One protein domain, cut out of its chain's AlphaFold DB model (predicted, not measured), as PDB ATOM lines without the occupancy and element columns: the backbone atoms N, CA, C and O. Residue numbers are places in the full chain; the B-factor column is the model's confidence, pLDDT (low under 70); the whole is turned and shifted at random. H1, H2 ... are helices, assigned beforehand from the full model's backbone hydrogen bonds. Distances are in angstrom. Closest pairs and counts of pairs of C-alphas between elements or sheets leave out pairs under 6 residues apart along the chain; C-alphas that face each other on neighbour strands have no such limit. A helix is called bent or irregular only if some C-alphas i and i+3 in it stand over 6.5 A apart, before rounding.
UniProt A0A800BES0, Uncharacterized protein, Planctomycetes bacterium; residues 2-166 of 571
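Overview. This is residues 2 to 166 of the 571 residues of an uncharacterized protein of Planctomycetes bacterium (UniProt A0A800BES0). Seven helices run back and forth in a zigzag, with short H4 in the middle of the pile and H2, H3 and H5 packed round it nearly in line. H1 packs on H2 at one end of the pile, while the hairpin of H6 and H7 covers the opposite end, set at a steep slant to H5. The printed part has 165 residues, 120 of them in the named helices H1 to H7 in that order, with no named strand; the class is all helix. H2 to H7 form an up-and-down bundle, each helix running against the one before it. The whole is compact, with a radius of gyration of the C-alphas of 15.8 A and spans of 47 by 42 by 24 A.

Along the chain. Find C-alpha 2 at (-16.946, 26.698, -30.166); from there H1, residues 2 to 23, runs 31.2 A. H2, residues 27 to 47, comes back over 30.2 A. H3, residues 53 to 77, is the longest at 37.5 A; it is irregular, with C-alphas 73 and 76 7.2 A apart. H4, residues 86 to 96, begins at C-alpha 86 at (3.005, 42.863, -17.560) and measures 15.2 A. H5, residues 112 to 123, measures 17.8 A and is only just irregular, with C-alphas 113 and 116 6.6 A apart. H6, residues 127 to 143, measures 24.3 A. H7, residues 153 to 164, measures 16.0 A and ends at C-alpha 164 at (6.288, 38.970, -2.600).

Arrangement. Look first at H5, the hub, which touches H3, H4, H6 and H7. It touches H4 at a shallow tilt of 17 degrees, opposite ways; their closest C-alphas, of Ala 95 and Gln 114, are 6.3 A apart. H7 touches H5 with residues 159 to 164 alone, at a steep tilt of 43 degrees; the closest C-alphas are those of Arg 119 and Ile 163, at 5.0 A. H6 and H7 form a hairpin, closest at the C-alphas of Ala 138 and Thr 164, 5.9 A. Toward the first residue, H2 and H3 form a hairpin, closest at the C-alphas of Trp 27 and Ala 67, 4.2 A. H1 touches H2, closest at the C-alphas of Ala 16 and Val 33, 5.8 A, and is apart from H3 to H7. Every O i to N i+4 pair is within hydrogen-bond range in H1, H2 and H4; the counts are 19 of 21 in H3, 6 of 8 in H5, 9 of 13 in H6 and 7 of 8 in H7.

Size, cuts and confidence. The C-alphas farthest apart, of Glu 3 and Asp 127, are 47.3 A apart. The printed part has no cut. The link from H4 to H5, residues 97 to 111, is long. Mean pLDDT of the printed part is 94.1, and no printed residue is under 70.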
ATOM      1  N   LEU A   2     -18.215  27.235 -30.699       88.06
ATOM      2  CA  LEU A   2     -16.946  26.698 -30.166       88.06
ATOM      3  C   LEU A   2     -15.842  26.510 -31.226       88.06
ATOM      4  O   LEU A   2     -14.701  26.889 -30.990       88.06
ATOM      5  N   GLU A   3     -16.178  26.032 -32.429       88.56
ATOM      6  CA  GLU A   3     -15.213  25.937 -33.543       88.56
ATOM      7  C   GLU A   3     -14.676  27.306 -33.990       88.56
ATOM      8  O   GLU A   3     -13.499  27.433 -34.316       88.56
ATOM      9  N   GLN A   4     -15.512  28.349 -33.956       91.81
ATOM     10  CA  GLN A   4     -15.087  29.711 -34.296       91.81
ATOM     11  C   GLN A   4     -14.141  30.278 -33.232       91.81
ATOM     12  O   GLN A   4     -13.187  30.967 -33.579       91.81
ATOM     13  N   VAL A   5     -14.362  29.952 -31.953       92.00
ATOM     14  CA  VAL A   5     -13.440  30.305 -30.860       92.00
ATOM     15  C   VAL A   5     -12.099  29.586 -31.041       92.00
ATOM     16  O   VAL A   5     -11.053  30.229 -30.992       92.00
ATOM     17  N   ALA A   6     -12.120  28.283 -31.345       90.62
ATOM     18  CA  ALA A   6     -10.911  27.511 -31.638       90.62
ATOM     19  C   ALA A   6     -10.113  28.113 -32.810       90.62
ATOM     20  O   ALA A   6      -8.895  28.284 -32.723       90.62
ATOM     21  N   GLN A   7     -10.810  28.480 -33.892       93.44
ATOM     22  CA  GLN A   7     -10.211  29.125 -35.058       93.44
ATOM     23  C   GLN A   7      -9.664  30.520 -34.726       93.44
ATOM     24  O   GLN A   7      -8.599  30.892 -35.222       93.44
ATOM     25  N   GLY A   8     -10.352  31.274 -33.864       95.25
ATOM     26  CA  GLY A   8      -9.897  32.568 -33.357       95.25
ATOM     27  C   GLY A   8      -8.564  32.459 -32.619       95.25
ATOM     28  O   GLY A   8      -7.617  33.156 -32.982       95.25
ATOM     29  N   TYR A   9      -8.449  31.526 -31.667       94.38
ATOM     30  CA  TYR A   9      -7.186  31.251 -30.972       94.38
ATOM     31  C   TYR A   9      -6.073  30.838 -31.938       94.38
ATOM     32  O   TYR A   9      -4.974  31.381 -31.869       94.38
ATOM     33  N   ALA A  10      -6.352  29.919 -32.868       93.19
ATOM     34  CA  ALA A  10      -5.356  29.463 -33.836       93.19
ATOM     35  C   ALA A  10      -4.850  30.610 -34.727       93.19
ATOM     36  O   ALA A  10      -3.647  30.727 -34.964       93.19
ATOM     37  N   THR A  11      -5.755  31.482 -35.175       96.19
ATOM     38  CA  THR A  11      -5.416  32.651 -35.999       96.19
ATOM     39  C   THR A  11      -4.578  33.655 -35.208       96.19
ATOM     40  O   THR A  11      -3.536  34.096 -35.690       96.19
ATOM     41  N   ALA A  12      -4.995  33.985 -33.981       95.56
ATOM     42  CA  ALA A  12      -4.276  34.919 -33.120       95.56
ATOM     43  C   ALA A  12      -2.874  34.406 -32.763       95.56
ATOM     44  O   ALA A  12      -1.904  35.156 -32.856       95.56
ATOM     45  N   LEU A  13      -2.755  33.120 -32.412       94.56
ATOM     46  CA  LEU A  13      -1.476  32.505 -32.077       94.56
ATOM     47  C   LEU A  13      -0.535  32.473 -33.287       94.56
ATOM     48  O   LEU A  13       0.626  32.846 -33.149       94.56
ATOM     49  N   THR A  14      -1.039  32.103 -34.470       95.06
ATOM     50  CA  THR A  14      -0.247  32.105 -35.713       95.06
ATOM     51  C   THR A  14       0.274  33.509 -36.015       95.06
ATOM     52  O   THR A  14       1.474  33.693 -36.203       95.06
ATOM     53  N   LEU A  15      -0.597  34.522 -35.963       95.69
ATOM     54  CA  LEU A  15      -0.214  35.914 -36.204       95.69
ATOM     55  C   LEU A  15       0.829  36.413 -35.191       95.69
ATOM     56  O   LEU A  15       1.776  37.115 -35.561       95.69
ATOM     57  N   ALA A  16       0.668  36.064 -33.913       93.81
ATOM     58  CA  ALA A  16       1.602  36.446 -32.861       93.81
ATOM     59  C   ALA A  16       2.969  35.758 -33.036       93.81
ATOM     60  O   ALA A  16       4.005  36.411 -32.907       93.81
ATOM     61  N   GLN A  17       2.986  34.474 -33.407       93.31
ATOM     62  CA  GLN A  17       4.208  33.719 -33.694       93.31
ATOM     63  C   GLN A  17       4.931  34.241 -34.945       93.31
ATOM     64  O   GLN A  17       6.139  34.464 -34.903       93.31
ATOM     65  N   GLU A  18       4.211  34.511 -36.035       94.12
ATOM     66  CA  GLU A  18       4.778  35.126 -37.245       94.12
ATOM     67  C   GLU A  18       5.341  36.524 -36.959       94.12
ATOM     68  O   GLU A  18       6.409  36.894 -37.459       94.12
ATOM     69  N   SER A  19       4.665  37.298 -36.107       93.19
ATOM     70  CA  SER A  19       5.155  38.602 -35.651       93.19
ATOM     71  C   SER A  19       6.435  38.470 -34.829       93.19
ATOM     72  O   SER A  19       7.355  39.257 -35.027       93.19
ATOM     73  N   LEU A  20       6.530  37.464 -33.957       91.56
ATOM     74  CA  LEU A  20       7.729  37.190 -33.163       91.56
ATOM     75  C   LEU A  20       8.928  36.802 -34.047       91.56
ATOM     76  O   LEU A  20      10.052  37.227 -33.788       91.56
ATOM     77  N   VAL A  21       8.692  36.032 -35.114       90.88
ATOM     78  CA  VAL A  21       9.733  35.660 -36.089       90.88
ATOM     79  C   VAL A  21      10.163  36.861 -36.933       90.88
ATOM     80  O   VAL A  21      11.355  37.069 -37.146       90.88
ATOM     81  N   SER A  22       9.210  37.660 -37.417       92.56
ATOM     82  CA  SER A  22       9.482  38.748 -38.368       92.56
ATOM     83  C   SER A  22       9.985  40.042 -37.723       92.56
ATOM     84  O   SER A  22      10.817  40.726 -38.317       92.56
ATOM     85  N   LYS A  23       9.496  40.396 -36.529       89.88
ATOM     86  CA  LYS A  23       9.853  41.640 -35.819       89.88
ATOM     87  C   LYS A  23      10.938  41.448 -34.761       89.88
ATOM     88  O   LYS A  23      11.400  42.429 -34.186       89.88
ATOM     89  N   GLY A  24      11.355  40.205 -34.532       88.50
ATOM     90  CA  GLY A  24      12.306  39.844 -33.494       88.50
ATOM     91  C   GLY A  24      11.638  39.580 -32.147       88.50
ATOM     92  O   GLY A  24      10.463  39.880 -31.914       88.50
ATOM     93  N   ARG A  25      12.419  38.977 -31.250       91.38
ATOM     94  CA  ARG A  25      11.971  38.642 -29.901       91.38
ATOM     95  C   ARG A  25      11.895  39.932 -29.094       91.38
ATOM     96  O   ARG A  25      12.885  40.634 -28.970       91.38
ATOM     97  N   HIS A  26      10.705  40.254 -28.607       95.06
ATOM     98  CA  HIS A  26      10.449  41.393 -27.735       95.06
ATOM     99  C   HIS A  26       9.527  40.920 -26.618       95.06
ATOM    100  O   HIS A  26       8.582  40.176 -26.902       95.06
ATOM    101  N   TRP A  27       9.761  41.364 -25.378       96.44
ATOM    102  CA  TRP A  27       9.012  40.902 -24.201       96.44
ATOM    103  C   TRP A  27       7.494  40.936 -24.432       96.44
ATOM    104  O   TRP A  27       6.815  39.955 -24.167       96.44
ATOM    105  N   ALA A  28       6.970  42.005 -25.042       95.94
ATOM    106  CA  ALA A  28       5.531  42.157 -25.273       95.94
ATOM    107  C   ALA A  28       4.953  41.092 -26.222       95.94
ATOM    108  O   ALA A  28       3.857  40.585 -25.993       95.94
ATOM    109  N   LEU A  29       5.693  40.727 -27.278       96.25
ATOM    110  CA  LEU A  29       5.281  39.666 -28.200       96.25
ATOM    111  C   LEU A  29       5.436  38.288 -27.552       96.25
ATOM    112  O   LEU A  29       4.570  37.439 -27.737       96.25
ATOM    113  N   LEU A  30       6.500  38.078 -26.770       98.00
ATOM    114  CA  LEU A  30       6.713  36.839 -26.021       98.00
ATOM    115  C   LEU A  30       5.579  36.598 -25.018       98.00
ATOM    116  O   LEU A  30       4.972  35.532 -25.050       98.00
ATOM    117  N   THR A  31       5.221  37.608 -24.215       98.00
ATOM    118  CA  THR A  31       4.077  37.541 -23.297       98.00
ATOM    119  C   THR A  31       2.779  37.263 -24.052       98.00
ATOM    120  O   THR A  31       2.036  36.373 -23.659       98.00
ATOM    121  N   ALA A  32       2.513  37.952 -25.168       96.62
ATOM    122  CA  ALA A  32       1.293  37.728 -25.947       96.62
ATOM    123  C   ALA A  32       1.193  36.293 -26.500       96.62
ATOM    124  O   ALA A  32       0.135  35.671 -26.406       96.62
ATOM    125  N   VAL A  33       2.288  35.748 -27.046       97.38
ATOM    126  CA  VAL A  33       2.331  34.358 -27.526       97.38
ATOM    127  C   VAL A  33       2.154  33.383 -26.362       97.38
ATOM    128  O   VAL A  33       1.381  32.437 -26.493       97.38
ATOM    129  N   ALA A  34       2.825  33.611 -25.230       98.00
ATOM    130  CA  ALA A  34       2.721  32.769 -24.042       98.00
ATOM    131  C   ALA A  34       1.280  32.707 -23.509       98.00
ATOM    132  O   ALA A  34       0.744  31.617 -23.311       98.00
ATOM    133  N   THR A  35       0.629  33.864 -23.372       97.38
ATOM    134  CA  THR A  35      -0.773  33.999 -22.957       97.38
ATOM    135  C   THR A  35      -1.720  33.273 -23.914       97.38
ATOM    136  O   THR A  35      -2.493  32.420 -23.482       97.38
ATOM    137  N   LEU A  36      -1.625  33.538 -25.224       96.62
ATOM    138  CA  LEU A  36      -2.481  32.891 -26.228       96.62
ATOM    139  C   LEU A  36      -2.293  31.373 -26.255       96.62
ATOM    140  O   LEU A  36      -3.270  30.634 -26.368       96.62
ATOM    141  N   LEU A  37      -1.047  30.906 -26.141       96.12
ATOM    142  CA  LEU A  37      -0.724  29.484 -26.103       96.12
ATOM    143  C   LEU A  37      -1.312  28.818 -24.853       96.12
ATOM    144  O   LEU A  37      -1.877  27.729 -24.943       96.12
ATOM    145  N   HIS A  38      -1.196  29.473 -23.697       96.31
ATOM    146  CA  HIS A  38      -1.726  28.976 -22.433       96.31
ATOM    147  C   HIS A  38      -3.260  28.887 -22.451       96.31
ATOM    148  O   HIS A  38      -3.821  27.826 -22.161       96.31
ATOM    149  N   ASP A  39      -3.943  29.957 -22.856       93.81
ATOM    150  CA  ASP A  39      -5.407  30.008 -22.870       93.81
ATOM    151  C   ASP A  39      -6.007  29.079 -23.934       93.81
ATOM    152  O   ASP A  39      -6.963  28.352 -23.653       93.81
ATOM    153  N   GLN A  40      -5.405  28.998 -25.129       94.00
ATOM    154  CA  GLN A  40      -5.817  28.025 -26.146       94.00
ATOM    155  C   GLN A  40      -5.686  26.586 -25.632       94.00
ATOM    156  O   GLN A  40      -6.526  25.733 -25.943       94.00
ATOM    157  N   ASN A  41      -4.639  26.292 -24.857       94.06
ATOM    158  CA  ASN A  41      -4.419  24.969 -24.287       94.06
ATOM    159  C   ASN A  41      -5.494  24.609 -23.248       94.06
ATOM    160  O   ASN A  41      -6.020  23.492 -23.278       94.06
ATOM    161  N   ASN A  42      -5.876  25.557 -22.385       91.94
ATOM    162  CA  ASN A  42      -6.996  25.400 -21.450       91.94
ATOM    163  C   ASN A  42      -8.321  25.174 -22.183       91.94
ATOM    164  O   ASN A  42      -8.983  24.163 -21.945       91.94
ATOM    165  N   PHE A  43      -8.647  26.029 -23.155       91.44
ATOM    166  CA  PHE A  43      -9.851  25.881 -23.974       91.44
ATOM    167  C   PHE A  43      -9.898  24.517 -24.684       91.44
ATOM    168  O   PHE A  43     -10.916  23.828 -24.695       91.44
ATOM    169  N   SER A  44      -8.768  24.069 -25.238       90.19
ATOM    170  CA  SER A  44      -8.681  22.767 -25.907       90.19
ATOM    171  C   SER A  44      -8.939  21.603 -24.945       90.19
ATOM    172  O   SER A  44      -9.614  20.646 -25.321       90.19
ATOM    173  N   LYS A  45      -8.439  21.690 -23.704       88.88
ATOM    174  CA  LYS A  45      -8.659  20.684 -22.653       88.88
ATOM    175  C   LYS A  45     -10.133  20.575 -22.262       88.88
ATOM    176  O   LYS A  45     -10.597  19.457 -22.036       88.88
ATOM    177  N   GLU A  46     -10.845  21.699 -22.191       86.19
ATOM    178  CA  GLU A  46     -12.289  21.729 -21.922       86.19
ATOM    179  C   GLU A  46     -13.088  21.037 -23.029       86.19
ATOM    180  O   GLU A  46     -14.022  20.292 -22.745       86.19
ATOM    181  N   MET A  47     -12.688  21.219 -24.292       86.12
ATOM    182  CA  MET A  47     -13.333  20.551 -25.427       86.12
ATOM    183  C   MET A  47     -13.060  19.043 -25.439       86.12
ATOM    184  O   MET A  47     -13.962  18.236 -25.676       86.12
ATOM    185  N   LYS A  48     -11.803  18.641 -25.220       86.88
ATOM    186  CA  LYS A  48     -11.394  17.235 -25.165       86.88
ATOM    187  C   LYS A  48     -10.067  17.090 -24.429       86.88
ATOM    188  O   LYS A  48      -9.116  17.824 -24.684       86.88
ATOM    189  N   ARG A  49      -9.950  16.053 -23.591       80.69
ATOM    190  CA  ARG A  49      -8.669  15.693 -22.962       80.69
ATOM    191  C   ARG A  49      -7.574  15.543 -24.025       80.69
ATOM    192  O   ARG A  49      -7.712  14.746 -24.953       80.69
ATOM    193  N   ASN A  50      -6.491  16.292 -23.847       77.31
ATOM    194  CA  ASN A  50      -5.340  16.327 -24.741       77.31
ATOM    195  C   ASN A  50      -4.102  15.806 -23.996       77.31
ATOM    196  O   ASN A  50      -3.747  16.341 -22.946       77.31
ATOM    197  N   SER A  51      -3.440  14.781 -24.539       84.75
ATOM    198  CA  SER A  51      -2.209  14.217 -23.966       84.75
ATOM    199  C   SER A  51      -1.066  15.231 -23.904       84.75
ATOM    200  O   SER A  51      -0.234  15.150 -23.010       84.75
ATOM    201  N   ASN A  52      -1.060  16.219 -24.802       89.44
ATOM    202  CA  ASN A  52       0.015  17.204 -24.923       89.44
ATOM    203  C   ASN A  52      -0.218  18.446 -24.046       89.44
ATOM    204  O   ASN A  52       0.548  19.404 -24.122       89.44
ATOM    205  N   PHE A  53      -1.274  18.459 -23.219       91.31
ATOM    206  CA  PHE A  53      -1.631  19.622 -22.402       91.31
ATOM    207  C   PHE A  53      -0.469  20.090 -21.515       91.31
ATOM    208  O   PHE A  53      -0.193  21.286 -21.438       91.31
ATOM    209  N   ALA A  54       0.227  19.155 -20.863       91.69
ATOM    210  CA  ALA A  54       1.347  19.477 -19.982       91.69
ATOM    211  C   ALA A  54       2.533  20.086 -20.748       91.69
ATOM    212  O   ALA A  54       3.105  21.074 -20.291       91.69
ATOM    213  N   ASP A  55       2.855  19.549 -21.927       94.38
ATOM    214  CA  ASP A  55       3.971  20.025 -22.753       94.38
ATOM    215  C   ASP A  55       3.703  21.421 -23.326       94.38
ATOM    216  O   ASP A  55       4.575  22.293 -23.292       94.38
ATOM    217  N   ILE A  56       2.475  21.671 -23.795       94.44
ATOM    218  CA  ILE A  56       2.065  22.992 -24.289       94.44
ATOM    219  C   ILE A  56       2.084  24.012 -23.145       94.44
ATOM    220  O   ILE A  56       2.621  25.108 -23.306       94.44
ATOM    221  N   ARG A  57       1.571  23.642 -21.963       95.50
ATOM    222  CA  ARG A  57       1.595  24.511 -20.777       95.50
ATOM    223  C   ARG A  57       3.027  24.838 -20.353       95.50
ATOM    224  O   ARG A  57       3.329  25.993 -20.070       95.50
ATOM    225  N   LYS A  58       3.922  23.845 -20.355       96.62
ATOM    226  CA  LYS A  58       5.351  24.046 -20.086       96.62
ATOM    227  C   LYS A  58       5.984  25.007 -21.095       96.62
ATOM    228  O   LYS A  58       6.708  25.905 -20.690       96.62
ATOM    229  N   THR A  59       5.663  24.854 -22.380       97.19
ATOM    230  CA  THR A  59       6.151  25.749 -23.444       97.19
ATOM    231  C   THR A  59       5.692  27.191 -23.223       97.19
ATOM    232  O   THR A  59       6.493  28.111 -23.362       97.19
ATOM    233  N   ALA A  60       4.431  27.401 -22.829       97.75
ATOM    234  CA  ALA A  60       3.933  28.733 -22.488       97.75
ATOM    235  C   ALA A  60       4.710  29.349 -21.313       97.75
ATOM    236  O   ALA A  60       5.102  30.509 -21.389       97.75
ATOM    237  N   PHE A  61       5.002  28.571 -20.267       98.50
ATOM    238  CA  PHE A  61       5.803  29.052 -19.137       98.50
ATOM    239  C   PHE A  61       7.240  29.421 -19.520       98.50
ATOM    240  O   PHE A  61       7.707  30.470 -19.096       98.50
ATOM    241  N   THR A  62       7.901  28.646 -20.384       98.31
ATOM    242  CA  THR A  62       9.225  29.021 -20.913       98.31
ATOM    243  C   THR A  62       9.183  30.348 -21.680       98.31
ATOM    244  O   THR A  62      10.097  31.154 -21.566       98.31
ATOM    245  N   LEU A  63       8.111  30.617 -22.434       98.06
ATOM    246  CA  LEU A  63       7.958  31.898 -23.131       98.06
ATOM    247  C   LEU A  63       7.689  33.071 -22.175       98.06
ATOM    248  O   LEU A  63       8.114  34.186 -22.469       98.06
ATOM    249  N   PHE A  64       6.997  32.845 -21.054       98.56
ATOM    250  CA  PHE A  64       6.836  33.867 -20.014       98.56
ATOM    251  C   PHE A  64       8.159  34.201 -19.324       98.56
ATOM    252  O   PHE A  64       8.469  35.379 -19.158       98.56
ATOM    253  N   GLU A  65       8.938  33.181 -18.971       98.50
ATOM    254  CA  GLU A  65      10.278  33.330 -18.398       98.50
ATOM    255  C   GLU A  65      11.176  34.154 -19.325       98.50
ATOM    256  O   GLU A  65      11.707  35.189 -18.932       98.50
ATOM    257  N   GLU A  66      11.218  33.793 -20.604       97.88
ATOM    258  CA  GLU A  66      11.996  34.526 -21.596       97.88
ATOM    259  C   GLU A  66      11.482  35.958 -21.833       97.88
ATOM    260  O   GLU A  66      12.262  36.876 -22.095       97.88
ATOM    261  N   ALA A  67      10.168  36.187 -21.728       98.19
ATOM    262  CA  ALA A  67       9.612  37.536 -21.777       98.19
ATOM    263  C   ALA A  67      10.124  38.391 -20.609       98.19
ATOM    264  O   ALA A  67      10.475  39.553 -20.818       98.19
ATOM    265  N   ALA A  68      10.176  37.820 -19.403       98.25
ATOM    266  CA  ALA A  68      10.690  38.489 -18.215       98.25
ATOM    267  C   ALA A  68      12.199  38.765 -18.326       98.25
ATOM    268  O   ALA A  68      12.624  39.893 -18.081       98.25
ATOM    269  N   GLU A  69      12.994  37.795 -18.790       97.38
ATOM    270  CA  GLU A  69      14.431  37.971 -19.047       97.38
ATOM    271  C   GLU A  69      14.695  39.079 -20.074       97.38
ATOM    272  O   GLU A  69      15.494  39.992 -19.844       97.38
ATOM    273  N   HIS A  70      13.977  39.049 -21.201       97.12
ATOM    274  CA  HIS A  70      14.113  40.070 -22.229       97.12
ATOM    275  C   HIS A  70      13.692  41.449 -21.705       97.12
ATOM    276  O   HIS A  70      14.360  42.442 -21.998       97.12
ATOM    277  N   TYR A  71      12.607  41.543 -20.929       97.38
ATOM    278  CA  TYR A  71      12.198  42.797 -20.292       97.38
ATOM    279  C   TYR A  71      13.279  43.324 -19.341       97.38
ATOM    280  O   TYR A  71      13.658  44.491 -19.436       97.38
ATOM    281  N   SER A  72      13.831  42.456 -18.489       95.69
ATOM    282  CA  SER A  72      14.906  42.805 -17.555       95.69
ATOM    283  C   SER A  72      16.137  43.363 -18.278       95.69
ATOM    284  O   SER A  72      16.708  44.363 -17.846       95.69
ATOM    285  N   SER A  73      16.480  42.812 -19.451       94.94
ATOM    286  CA  SER A  73      17.597  43.315 -20.266       94.94
ATOM    287  C   SER A  73      17.392  44.739 -20.805       94.94
ATOM    288  O   SER A  73      18.368  45.451 -21.045       94.94
ATOM    289  N   LEU A  74      16.135  45.167 -20.983       94.31
ATOM    290  CA  LEU A  74      15.784  46.504 -21.465       94.31
ATOM    291  C   LEU A  74      15.540  47.501 -20.330       94.31
ATOM    292  O   LEU A  74      15.717  48.699 -20.544       94.31
ATOM    293  N   ALA A  75      15.172  47.021 -19.138       92.75
ATOM    294  CA  ALA A  75      14.800  47.839 -17.986       92.75
ATOM    295  C   ALA A  75      15.777  48.990 -17.658       92.75
ATOM    296  O   ALA A  75      15.286  50.088 -17.403       92.75
ATOM    297  N   PRO A  76      17.121  48.835 -17.734       91.88
ATOM    298  CA  PRO A  76      18.047  49.944 -17.474       91.88
ATOM    299  C   PRO A  76      17.872  51.168 -18.385       91.88
ATOM    300  O   PRO A  76      18.329  52.254 -18.040       91.88
ATOM    301  N   GLY A  77      17.293  50.981 -19.575       91.12
ATOM    302  CA  GLY A  77      17.100  52.035 -20.568       91.12
ATOM    303  C   GLY A  77      15.699  52.645 -20.586       91.12
ATOM    304  O   GLY A  77      15.483  53.565 -21.368       91.12
ATOM    305  N   LEU A  78      14.768  52.133 -19.774       94.00
ATOM    306  CA  LEU A  78      13.374  52.581 -19.762       94.00
ATOM    307  C   LEU A  78      13.184  53.790 -18.845       94.00
ATOM    308  O   LEU A  78      13.751  53.865 -17.751       94.00
ATOM    309  N   THR A  79      12.332  54.723 -19.259       93.75
ATOM    310  CA  THR A  79      11.808  55.751 -18.356       93.75
ATOM    311  C   THR A  79      10.738  55.168 -17.429       93.75
ATOM    312  O   THR A  79      10.177  54.099 -17.672       93.75
ATOM    313  N   LEU A  80      10.412  55.880 -16.347       91.25
ATOM    314  CA  LEU A  80       9.414  55.423 -15.368       91.25
ATOM    315  C   LEU A  80       8.032  55.137 -15.986       91.25
ATOM    316  O   LEU A  80       7.325  54.257 -15.501       91.25
ATOM    317  N   ASP A  81       7.645  55.880 -17.025       93.31
ATOM    318  CA  ASP A  81       6.387  55.710 -17.758       93.31
ATOM    319  C   ASP A  81       6.422  54.577 -18.797       93.31
ATOM    320  O   ASP A  81       5.366  54.093 -19.203       93.31
ATOM    321  N   GLU A  82       7.613  54.121 -19.188       94.25
ATOM    322  CA  GLU A  82       7.808  52.969 -20.073       94.25
ATOM    323  C   GLU A  82       7.885  51.639 -19.301       94.25
ATOM    324  O   GLU A  82       7.660  50.571 -19.876       94.25
ATOM    325  N   GLU A  83       8.188  51.682 -17.999       95.31
ATOM    326  CA  GLU A  83       8.239  50.485 -17.162       95.31
ATOM    327  C   GLU A  83       6.860  49.823 -16.984       95.31
ATOM    328  O   GLU A  83       5.850  50.472 -16.704       95.31
ATOM    329  N   THR A  84       6.836  48.490 -17.021       95.62
ATOM    330  CA  THR A  84       5.635  47.674 -16.830       95.62
ATOM    331  C   THR A  84       5.923  46.373 -16.079       95.62
ATOM    332  O   THR A  84       6.989  45.779 -16.179       95.62
ATOM    333  N   ASP A  85       4.927  45.888 -15.346       94.56
ATOM    334  CA  ASP A  85       4.912  44.596 -14.659       94.56
ATOM    335  C   ASP A  85       4.210  43.488 -15.471       94.56
ATOM    336  O   ASP A  85       4.060  42.360 -14.995       94.56
ATOM    337  N   THR A  86       3.787  43.779 -16.706       96.38
ATOM    338  CA  THR A  86       3.005  42.863 -17.560       96.38
ATOM    339  C   THR A  86       3.632  41.466 -17.731       96.38
ATOM    340  O   THR A  86       2.896  40.487 -17.587       96.38
ATOM    341  N   PRO A  87       4.952  41.310 -17.988       97.56
ATOM    342  CA  PRO A  87       5.563  39.982 -18.119       97.56
ATOM    343  C   PRO A  87       5.383  39.111 -16.870       97.56
ATOM    344  O   PRO A  87       5.061  37.930 -16.977       97.56
ATOM    345  N   TYR A  88       5.535  39.707 -15.686       98.25
ATOM    346  CA  TYR A  88       5.462  39.013 -14.401       98.25
ATOM    347  C   TYR A  88       4.016  38.726 -13.988       98.25
ATOM    348  O   TYR A  88       3.701  37.637 -13.510       98.25
ATOM    349  N   THR A  89       3.116  39.687 -14.198       97.44
ATOM    350  CA  THR A  89       1.699  39.564 -13.817       97.44
ATOM    351  C   THR A  89       0.952  38.551 -14.683       97.44
ATOM    352  O   THR A  89       0.234  37.710 -14.145       97.44
ATOM    353  N   MET A  90       1.173  38.546 -16.002       98.06
ATOM    354  CA  MET A  90       0.566  37.554 -16.903       98.06
ATOM    355  C   MET A  90       1.102  36.141 -16.655       98.06
ATOM    356  O   MET A  90       0.345  35.166 -16.727       98.06
ATOM    357  N   TRP A  91       2.386  36.021 -16.303       98.56
ATOM    358  CA  TRP A  91       2.967  34.752 -15.870       98.56
ATOM    359  C   TRP A  91       2.322  34.269 -14.568       98.56
ATOM    360  O   TRP A  91       1.896  33.116 -14.490       98.56
ATOM    361  N   PHE A  92       2.163  35.151 -13.578       98.56
ATOM    362  CA  PHE A  92       1.502  34.832 -12.313       98.56
ATOM    363  C   PHE A  92       0.053  34.370 -12.506       98.56
ATOM    364  O   PHE A  92      -0.323  33.318 -11.990       98.56
ATOM    365  N   TYR A  93      -0.754  35.080 -13.298       98.00
ATOM    366  CA  TYR A  93      -2.134  34.663 -13.575       98.00
ATOM    367  C   TYR A  93      -2.180  33.299 -14.274       98.00
ATOM    368  O   TYR A  93      -2.890  32.387 -13.839       98.00
ATOM    369  N   SER A  94      -1.331  33.091 -15.282       98.06
ATOM    370  CA  SER A  94      -1.226  31.797 -15.967       98.06
ATOM    371  C   SER A  94      -0.779  30.676 -15.017       98.06
ATOM    372  O   SER A  94      -1.266  29.542 -15.092       98.06
ATOM    373  N   ALA A  95       0.101  30.989 -14.060       98.00
ATOM    374  CA  ALA A  95       0.490  30.069 -12.999       98.00
ATOM    375  C   ALA A  95      -0.693  29.732 -12.079       98.00
ATOM    376  O   ALA A  95      -0.835  28.568 -11.705       98.00
ATOM    377  N   LEU A  96      -1.581  30.687 -11.772       97.25
ATOM    378  CA  LEU A  96      -2.823  30.438 -11.027       97.25
ATOM    379  C   LEU A  96      -3.824  29.577 -11.801       97.25
ATOM    380  O   LEU A  96      -4.566  28.806 -11.185       97.25
ATOM    381  N   GLY A  97      -3.838  29.678 -13.130       95.06
ATOM    382  CA  GLY A  97      -4.659  28.810 -13.965       95.06
ATOM    383  C   GLY A  97      -5.061  29.363 -15.323       95.06
ATOM    384  O   GLY A  97      -5.315  28.554 -16.206       95.06
ATOM    385  N   ALA A  98      -5.098  30.681 -15.510       95.19
ATOM    386  CA  ALA A  98      -5.569  31.333 -16.734       95.19
ATOM    387  C   ALA A  98      -4.891  32.698 -16.886       95.19
ATOM    388  O   ALA A  98      -4.590  33.331 -15.877       95.19
ATOM    389  N   ALA A  99      -4.650  33.169 -18.108       93.06
ATOM    390  CA  ALA A  99      -3.970  34.452 -18.275       93.06
ATOM    391  C   ALA A  99      -4.855  35.661 -17.915       93.06
ATOM    392  O   ALA A  99      -4.338  36.722 -17.574       93.06
ATOM    393  N   ASP A 100      -6.181  35.493 -17.933       93.69
ATOM    394  CA  ASP A 100      -7.131  36.412 -17.304       93.69
ATOM    395  C   ASP A 100      -7.443  35.953 -15.872       93.69
ATOM    396  O   ASP A 100      -7.964  34.857 -15.645       93.69
ATOM    397  N   LEU A 101      -7.167  36.819 -14.895       94.06
ATOM    398  CA  LEU A 101      -7.429  36.561 -13.480       94.06
ATOM    399  C   LEU A 101      -8.907  36.240 -13.202       94.06
ATOM    400  O   LEU A 101      -9.197  35.372 -12.377       94.06
ATOM    401  N   GLY A 102      -9.837  36.883 -13.918       94.38
ATOM    402  CA  GLY A 102     -11.273  36.629 -13.780       94.38
ATOM    403  C   GLY A 102     -11.711  35.272 -14.341       94.38
ATOM    404  O   GLY A 102     -12.766  34.755 -13.968       94.38
ATOM    405  N   ALA A 103     -10.899  34.659 -15.205       94.00
ATOM    406  CA  ALA A 103     -11.173  33.346 -15.778       94.00
ATOM    407  C   ALA A 103     -10.729  32.191 -14.865       94.00
ATOM    408  O   ALA A 103     -11.247  31.086 -15.001       94.00
ATOM    409  N   VAL A 104      -9.849  32.435 -13.888       94.69
ATOM    410  CA  VAL A 104      -9.396  31.405 -12.940       94.69
ATOM    411  C   VAL A 104     -10.587  30.840 -12.149       94.69
ATOM    412  O   VAL A 104     -11.461  31.579 -11.693       94.69
ATOM    413  N   ASP A 105     -10.640  29.517 -11.983       91.44
ATOM    414  CA  ASP A 105     -11.684  28.804 -11.230       91.44
ATOM    415  C   ASP A 105     -11.131  27.608 -10.425       91.44
ATOM    416  O   ASP A 105      -9.922  27.337 -10.424       91.44
ATOM    417  N   GLU A 106     -12.008  26.926  -9.683       86.44
ATOM    418  CA  GLU A 106     -11.673  25.805  -8.793       86.44
ATOM    419  C   GLU A 106     -11.100  24.573  -9.512       86.44
ATOM    420  O   GLU A 106     -10.354  23.802  -8.909       86.44
ATOM    421  N   THR A 107     -11.372  24.407 -10.809       86.12
ATOM    422  CA  THR A 107     -10.868  23.280 -11.610       86.12
ATOM    423  C   THR A 107      -9.411  23.471 -12.035       86.12
ATOM    424  O   THR A 107      -8.712  22.508 -12.382       86.12
ATOM    425  N   HIS A 108      -8.929  24.715 -11.997       91.38
ATOM    426  CA  HIS A 108      -7.549  25.045 -12.305       91.38
ATOM    427  C   HIS A 108      -6.610  24.646 -11.166       91.38
ATOM    428  O   HIS A 108      -6.915  24.801  -9.983       91.38
ATOM    429  N   VAL A 109      -5.415  24.179 -11.539       89.69
ATOM    430  CA  VAL A 109      -4.352  23.800 -10.602       89.69
ATOM    431  C   VAL A 109      -3.192  24.780 -10.728       89.69
ATOM    432  O   VAL A 109      -2.613  24.935 -11.814       89.69
ATOM    433  N   VAL A 110      -2.829  25.385  -9.595       95.19
ATOM    434  CA  VAL A 110      -1.709  26.323  -9.500       95.19
ATOM    435  C   VAL A 110      -0.412  25.613  -9.871       95.19
ATOM    436  O   VAL A 110      -0.058  24.585  -9.288       95.19
ATOM    437  N   ALA A 111       0.320  26.168 -10.831       96.88
ATOM    438  CA  ALA A 111       1.655  25.723 -11.191       96.88
ATOM    439  C   ALA A 111       2.667  26.240 -10.157       96.88
ATOM    440  O   ALA A 111       3.437  27.153 -10.435       96.88
ATOM    441  N   LYS A 112       2.662  25.653  -8.951       96.88
ATOM    442  CA  LYS A 112       3.495  26.099  -7.818       96.88
ATOM    443  C   LYS A 112       4.982  26.227  -8.154       96.88
ATOM    444  O   LYS A 112       5.650  27.108  -7.636       96.88
ATOM    445  N   SER A 113       5.492  25.397  -9.068       97.12
ATOM    446  CA  SER A 113       6.886  25.462  -9.522       97.12
ATOM    447  C   SER A 113       7.253  26.774 -10.226       97.12
ATOM    448  O   SER A 113       8.433  27.052 -10.376       97.12
ATOM    449  N   GLN A 114       6.271  27.549 -10.695       98.31
ATOM    450  CA  GLN A 114       6.482  28.820 -11.397       98.31
ATOM    451  C   GLN A 114       6.615  30.008 -10.437       98.31
ATOM    452  O   GLN A 114       7.272  30.984 -10.769       98.31
ATOM    453  N   LEU A 115       6.035  29.925  -9.237       98.38
ATOM    454  CA  LEU A 115       6.072  31.002  -8.241       98.38
ATOM    455  C   LEU A 115       7.508  31.409  -7.846       98.38
ATOM    456  O   LEU A 115       7.811  32.602  -7.918       98.38
ATOM    457  N   PRO A 116       8.435  30.478  -7.519       98.06
ATOM    458  CA  PRO A 116       9.819  30.858  -7.240       98.06
ATOM    459  C   PRO A 116      10.543  31.438  -8.464       98.06
ATOM    460  O   PRO A 116      11.361  32.334  -8.288       98.06
ATOM    461  N   LEU A 117      10.214  30.995  -9.686       98.50
ATOM    462  CA  LEU A 117      10.812  31.530 -10.918       98.50
ATOM    463  C   LEU A 117      10.376  32.979 -11.171       98.50
ATOM    464  O   LEU A 117      11.195  33.819 -11.523       98.50
ATOM    465  N   ILE A 118       9.104  33.305 -10.918       98.50
ATOM    466  CA  ILE A 118       8.603  34.686 -11.015       98.50
ATOM    467  C   ILE A 118       9.294  35.580  -9.979       98.50
ATOM    468  O   ILE A 118       9.705  36.695 -10.306       98.50
ATOM    469  N   ARG A 119       9.447  35.092  -8.740       97.81
ATOM    470  CA  ARG A 119      10.182  35.804  -7.685       97.81
ATOM    471  C   ARG A 119      11.628  36.078  -8.104       97.81
ATOM    472  O   ARG A 119      12.097  37.200  -7.952       97.81
ATOM    473  N   GLU A 120      12.324  35.073  -8.632       97.62
ATOM    474  CA  GLU A 120      13.704  35.211  -9.107       97.62
ATOM    475  C   GLU A 120      13.807  36.185 -10.288       97.62
ATOM    476  O   GLU A 120      14.683  37.050 -10.302       97.62
ATOM    477  N   ALA A 121      12.863  36.124 -11.229       97.88
ATOM    478  CA  ALA A 121      12.814  37.033 -12.367       97.88
ATOM    479  C   ALA A 121      12.632  38.497 -11.926       97.88
ATOM    480  O   ALA A 121      13.335  39.372 -12.430       97.88
ATOM    481  N   LEU A 122      11.759  38.771 -10.947       96.69
ATOM    482  CA  LEU A 122      11.626  40.104 -10.340       96.69
ATOM    483  C   LEU A 122      12.921  40.539  -9.638       96.69
ATOM    484  O   LEU A 122      13.382  41.660  -9.849       96.69
ATOM    485  N   ALA A 123      13.545  39.642  -8.871       95.12
ATOM    486  CA  ALA A 123      14.786  39.917  -8.150       95.12
ATOM    487  C   ALA A 123      15.988  40.183  -9.081       95.12
ATOM    488  O   ALA A 123      16.934  40.869  -8.687       95.12
ATOM    489  N   SER A 124      15.941  39.665 -10.313       94.50
ATOM    490  CA  SER A 124      16.972  39.852 -11.343       94.50
ATOM    491  C   SER A 124      16.980  41.250 -11.978       94.50
ATOM    492  O   SER A 124      17.914  41.582 -12.712       94.50
ATOM    493  N   LEU A 125      15.949  42.066 -11.729       95.75
ATOM    494  CA  LEU A 125      15.878  43.430 -12.246       95.75
ATOM    495  C   LEU A 125      16.996  44.314 -11.657       95.75
ATOM    496  O   LEU A 125      17.421  44.103 -10.517       95.75
ATOM    497  N   PRO A 126      17.441  45.352 -12.394       92.75
ATOM    498  CA  PRO A 126      18.367  46.357 -11.871       92.75
ATOM    499  C   PRO A 126      17.820  47.011 -10.598       92.75
ATOM    500  O   PRO A 126      16.623  47.276 -10.541       92.75
ATOM    501  N   ASP A 127      18.681  47.319  -9.621       86.06
ATOM    502  CA  ASP A 127      18.279  47.754  -8.269       86.06
ATOM    503  C   ASP A 127      17.202  48.858  -8.264       86.06
ATOM    504  O   ASP A 127      16.175  48.696  -7.603       86.06
ATOM    505  N   ASP A 128      17.384  49.923  -9.058       84.31
ATOM    506  CA  ASP A 128      16.428  51.037  -9.141       84.31
ATOM    507  C   ASP A 128      15.048  50.583  -9.651       84.31
ATOM    508  O   ASP A 128      14.012  51.017  -9.146       84.31
ATOM    509  N   SER A 129      15.012  49.717 -10.667       91.75
ATOM    510  CA  SER A 129      13.766  49.195 -11.235       91.75
ATOM    511  C   SER A 129      13.160  48.104 -10.356       91.75
ATOM    512  O   SER A 129      11.938  48.061 -10.219       91.75
ATOM    513  N   ARG A 130      13.974  47.240  -9.744       93.69
ATOM    514  CA  ARG A 130      13.528  46.086  -8.952       93.69
ATOM    515  C   ARG A 130      12.539  46.497  -7.874       93.69
ATOM    516  O   ARG A 130      11.410  46.013  -7.886       93.69
ATOM    517  N   GLU A 131      12.912  47.451  -7.022       91.94
ATOM    518  CA  GLU A 131      12.066  47.901  -5.910       91.94
ATOM    519  C   GLU A 131      10.694  48.393  -6.403       91.94
ATOM    520  O   GLU A 131       9.656  48.043  -5.838       91.94
ATOM    521  N   ARG A 132      10.655  49.143  -7.514       92.88
ATOM    522  CA  ARG A 132       9.399  49.635  -8.107       92.88
ATOM    523  C   ARG A 132       8.527  48.511  -8.661       92.88
ATOM    524  O   ARG A 132       7.302  48.588  -8.561       92.88
ATOM    525  N   HIS A 133       9.120  47.491  -9.277       95.88
ATOM    526  CA  HIS A 133       8.371  46.358  -9.828       95.88
ATOM    527  C   HIS A 133       7.863  45.431  -8.725       95.88
ATOM    528  O   HIS A 133       6.696  45.054  -8.758       95.88
ATOM    529  N   GLU A 134       8.683  45.146  -7.714       94.06
ATOM    530  CA  GLU A 134       8.267  44.399  -6.523       94.06
ATOM    531  C   GLU A 134       7.140  45.127  -5.780       94.06
ATOM    532  O   GLU A 134       6.135  44.515  -5.431       94.06
ATOM    533  N   THR A 135       7.245  46.451  -5.625       92.81
ATOM    534  CA  THR A 135       6.197  47.315  -5.049       92.81
ATOM    535  C   THR A 135       4.902  47.257  -5.863       92.81
ATOM    536  O   THR A 135       3.825  47.078  -5.291       92.81
ATOM    537  N   ARG A 136       4.974  47.372  -7.200       94.56
ATOM    538  CA  ARG A 136       3.798  47.257  -8.084       94.56
ATOM    539  C   ARG A 136       3.141  45.880  -7.975       94.56
ATOM    540  O   ARG A 136       1.926  45.809  -7.801       94.56
ATOM    541  N   PHE A 137       3.937  44.813  -8.004       96.25
ATOM    542  CA  PHE A 137       3.449  43.441  -7.883       96.25
ATOM    543  C   PHE A 137       2.831  43.174  -6.498       96.25
ATOM    544  O   PHE A 137       1.773  42.558  -6.395       96.25
ATOM    545  N   ALA A 138       3.429  43.692  -5.425       95.62
ATOM    546  CA  ALA A 138       2.877  43.616  -4.074       95.62
ATOM    547  C   ALA A 138       1.521  44.331  -3.957       95.62
ATOM    548  O   ALA A 138       0.548  43.747  -3.482       95.62
ATOM    549  N   ASN A 139       1.426  45.563  -4.462       95.00
ATOM    550  CA  ASN A 139       0.180  46.332  -4.465       95.00
ATOM    551  C   ASN A 139      -0.922  45.676  -5.329       95.00
ATOM    552  O   ASN A 139      -2.122  45.829  -5.074       95.00
ATOM    553  N   LEU A 140      -0.536  44.904  -6.349       94.62
ATOM    554  CA  LEU A 140      -1.461  44.144  -7.187       94.62
ATOM    555  C   LEU A 140      -2.255  43.096  -6.386       94.62
ATOM    556  O   LEU A 140      -3.445  42.908  -6.657       94.62
ATOM    557  N   LEU A 141      -1.655  42.494  -5.349       95.31
ATOM    558  CA  LEU A 141      -2.332  41.521  -4.480       95.31
ATOM    559  C   LEU A 141      -3.587  42.094  -3.817       95.31
ATOM    560  O   LEU A 141      -4.560  41.375  -3.626       95.31
ATOM    561  N   PHE A 142      -3.624  43.389  -3.520       94.06
ATOM    562  CA  PHE A 142      -4.833  44.016  -2.997       94.06
ATOM    563  C   PHE A 142      -5.693  44.636  -4.107       94.06
ATOM    564  O   PHE A 142      -6.891  44.372  -4.200       94.06
ATOM    565  N   THR A 143      -5.090  45.425  -4.999       94.00
ATOM    566  CA  THR A 143      -5.836  46.228  -5.988       94.00
ATOM    567  C   THR A 143      -6.583  45.408  -7.042       94.00
ATOM    568  O   THR A 143      -7.555  45.899  -7.617       94.00
ATOM    569  N   ARG A 144      -6.175  44.156  -7.293       93.94
ATOM    570  CA  ARG A 144      -6.868  43.241  -8.219       93.94
ATOM    571  C   ARG A 144      -7.817  42.261  -7.537       93.94
ATOM    572  O   ARG A 144      -8.478  41.502  -8.240       93.94
ATOM    573  N   MET A 145      -7.957  42.311  -6.211       91.12
ATOM    574  CA  MET A 145      -8.780  41.365  -5.449       91.12
ATOM    575  C   MET A 145     -10.240  41.306  -5.923       91.12
ATOM    576  O   MET A 145     -10.848  40.241  -5.931       91.12
ATOM    577  N   SER A 146     -10.803  42.434  -6.365       89.31
ATOM    578  CA  SER A 146     -12.183  42.507  -6.869       89.31
ATOM    579  C   SER A 146     -12.409  41.756  -8.187       89.31
ATOM    580  O   SER A 146     -13.545  41.400  -8.487       89.31
ATOM    581  N   ALA A 147     -11.351  41.505  -8.964       91.56
ATOM    582  CA  ALA A 147     -11.408  40.693 -10.178       91.56
ATOM    583  C   ALA A 147     -11.256  39.189  -9.889       91.56
ATOM    584  O   ALA A 147     -11.492  38.367 -10.773       91.56
ATOM    585  N   VAL A 148     -10.866  38.817  -8.665       94.62
ATOM    586  CA  VAL A 148     -10.691  37.426  -8.251       94.62
ATOM    587  C   VAL A 148     -12.039  36.855  -7.822       94.62
ATOM    588  O   VAL A 148     -12.719  37.413  -6.956       94.62
ATOM    589  N   LYS A 149     -12.424  35.709  -8.395       93.50
ATOM    590  CA  LYS A 149     -13.642  35.005  -7.974       93.50
ATOM    591  C   LYS A 149     -13.574  34.634  -6.480       93.50
ATOM    592  O   LYS A 149     -12.488  34.285  -6.006       93.50
ATOM    593  N   PRO A 150     -14.701  34.643  -5.741       92.62
ATOM    594  CA  PRO A 150     -14.738  34.382  -4.297       92.62
ATOM    595  C   PRO A 150     -13.951  33.145  -3.840       92.62
ATOM    596  O   PRO A 150     -13.185  33.246  -2.885       92.62
ATOM    597  N   GLN A 151     -14.076  32.025  -4.557       90.50
ATOM    598  CA  GLN A 151     -13.403  30.753  -4.261       90.50
ATOM    599  C   GLN A 151     -11.897  30.736  -4.575       90.50
ATOM    600  O   GLN A 151     -11.185  29.803  -4.210       90.50
ATOM    601  N   ILE A 152     -11.388  31.753  -5.278       94.81
ATOM    602  CA  ILE A 152      -9.983  31.840  -5.700       94.81
ATOM    603  C   ILE A 152      -9.174  32.776  -4.804       94.81
ATOM    604  O   ILE A 152      -7.953  32.637  -4.753       94.81
ATOM    605  N   LYS A 153      -9.821  33.679  -4.055       95.31
ATOM    606  CA  LYS A 153      -9.152  34.714  -3.247       95.31
ATOM    607  C   LYS A 153      -8.082  34.158  -2.307       95.31
ATOM    608  O   LYS A 153      -6.954  34.648  -2.317       95.31
ATOM    609  N   PHE A 154      -8.396  33.094  -1.565       93.81
ATOM    610  CA  PHE A 154      -7.435  32.434  -0.675       93.81
ATOM    611  C   PHE A 154      -6.181  31.970  -1.428       93.81
ATOM    612  O   PHE A 154      -5.055  32.305  -1.072       93.81
ATOM    613  N   ARG A 155      -6.390  31.227  -2.518       94.31
ATOM    614  CA  ARG A 155      -5.325  30.652  -3.345       94.31
ATOM    615  C   ARG A 155      -4.493  31.722  -4.052       94.31
ATOM    616  O   ARG A 155      -3.288  31.553  -4.210       94.31
ATOM    617  N   TYR A 156      -5.142  32.801  -4.477       96.56
ATOM    618  CA  TYR A 156      -4.513  33.972  -5.077       96.56
ATOM    619  C   TYR A 156      -3.554  34.653  -4.096       96.56
ATOM    620  O   TYR A 156      -2.395  34.871  -4.445       96.56
ATOM    621  N   LEU A 157      -3.997  34.912  -2.859       96.00
ATOM    622  CA  LEU A 157      -3.138  35.479  -1.817       96.00
ATOM    623  C   LEU A 157      -2.002  34.533  -1.443       96.00
ATOM    624  O   LEU A 157      -0.854  34.962  -1.434       96.00
ATOM    625  N   GLN A 158      -2.295  33.247  -1.222       95.62
ATOM    626  CA  GLN A 158      -1.278  32.242  -0.906       95.62
ATOM    627  C   GLN A 158      -0.142  32.249  -1.938       95.62
ATOM    628  O   GLN A 158       1.027  32.375  -1.584       95.62
ATOM    629  N   ALA A 159      -0.488  32.161  -3.224       97.38
ATOM    630  CA  ALA A 159       0.494  32.159  -4.301       97.38
ATOM    631  C   ALA A 159       1.192  33.521  -4.472       97.38
ATOM    632  O   ALA A 159       2.367  33.569  -4.826       97.38
ATOM    633  N   GLY A 160       0.486  34.625  -4.216       97.12
ATOM    634  CA  GLY A 160       1.051  35.972  -4.242       97.12
ATOM    635  C   GLY A 160       2.115  36.185  -3.164       97.12
ATOM    636  O   GLY A 160       3.208  36.658  -3.468       97.12
ATOM    637  N   PHE A 161       1.841  35.758  -1.929       96.88
ATOM    638  CA  PHE A 161       2.790  35.824  -0.813       96.88
ATOM    639  C   PHE A 161       3.992  34.886  -1.002       96.88
ATOM    640  O   PHE A 161       5.112  35.231  -0.617       96.88
ATOM    641  N   GLU A 162       3.816  33.758  -1.701       96.19
ATOM    642  CA  GLU A 162       4.929  32.930  -2.190       96.19
ATOM    643  C   GLU A 162       5.839  33.655  -3.202       96.19
ATOM    644  O   GLU A 162       6.931  33.164  -3.474       96.19
ATOM    645  N   ILE A 163       5.457  34.823  -3.729       96.12
ATOM    646  CA  ILE A 163       6.305  35.667  -4.585       96.12
ATOM    647  C   ILE A 163       6.827  36.866  -3.790       96.12
ATOM    648  O   ILE A 163       8.038  37.019  -3.656       96.12
ATOM    649  N   THR A 164       5.940  37.670  -3.204       94.44
ATOM    650  CA  THR A 164       6.288  38.970  -2.600       94.44
ATOM    651  C   THR A 164       6.886  38.874  -1.201       94.44
ATOM    652  O   THR A 164       7.535  39.815  -0.751       94.44
ATOM    653  N   GLY A 165       6.629  37.772  -0.489       89.12
ATOM    654  CA  GLY A 165       6.770  37.731   0.965       89.12
ATOM    655  C   GLY A 165       5.697  38.568   1.674       89.12
ATOM    656  O   GLY A 165       4.966  39.338   1.044       89.12
ATOM    657  N   GLU A 166       5.588  38.398   2.992       82.81
ATOM    658  CA  GLU A 166       4.560  39.046   3.827       82.81
ATOM    659  C   GLU A 166       5.018  40.361   4.481       82.81
ATOM    660  O   GLU A 166       4.208  41.069   5.077       82.81
TER     661      GLU A 166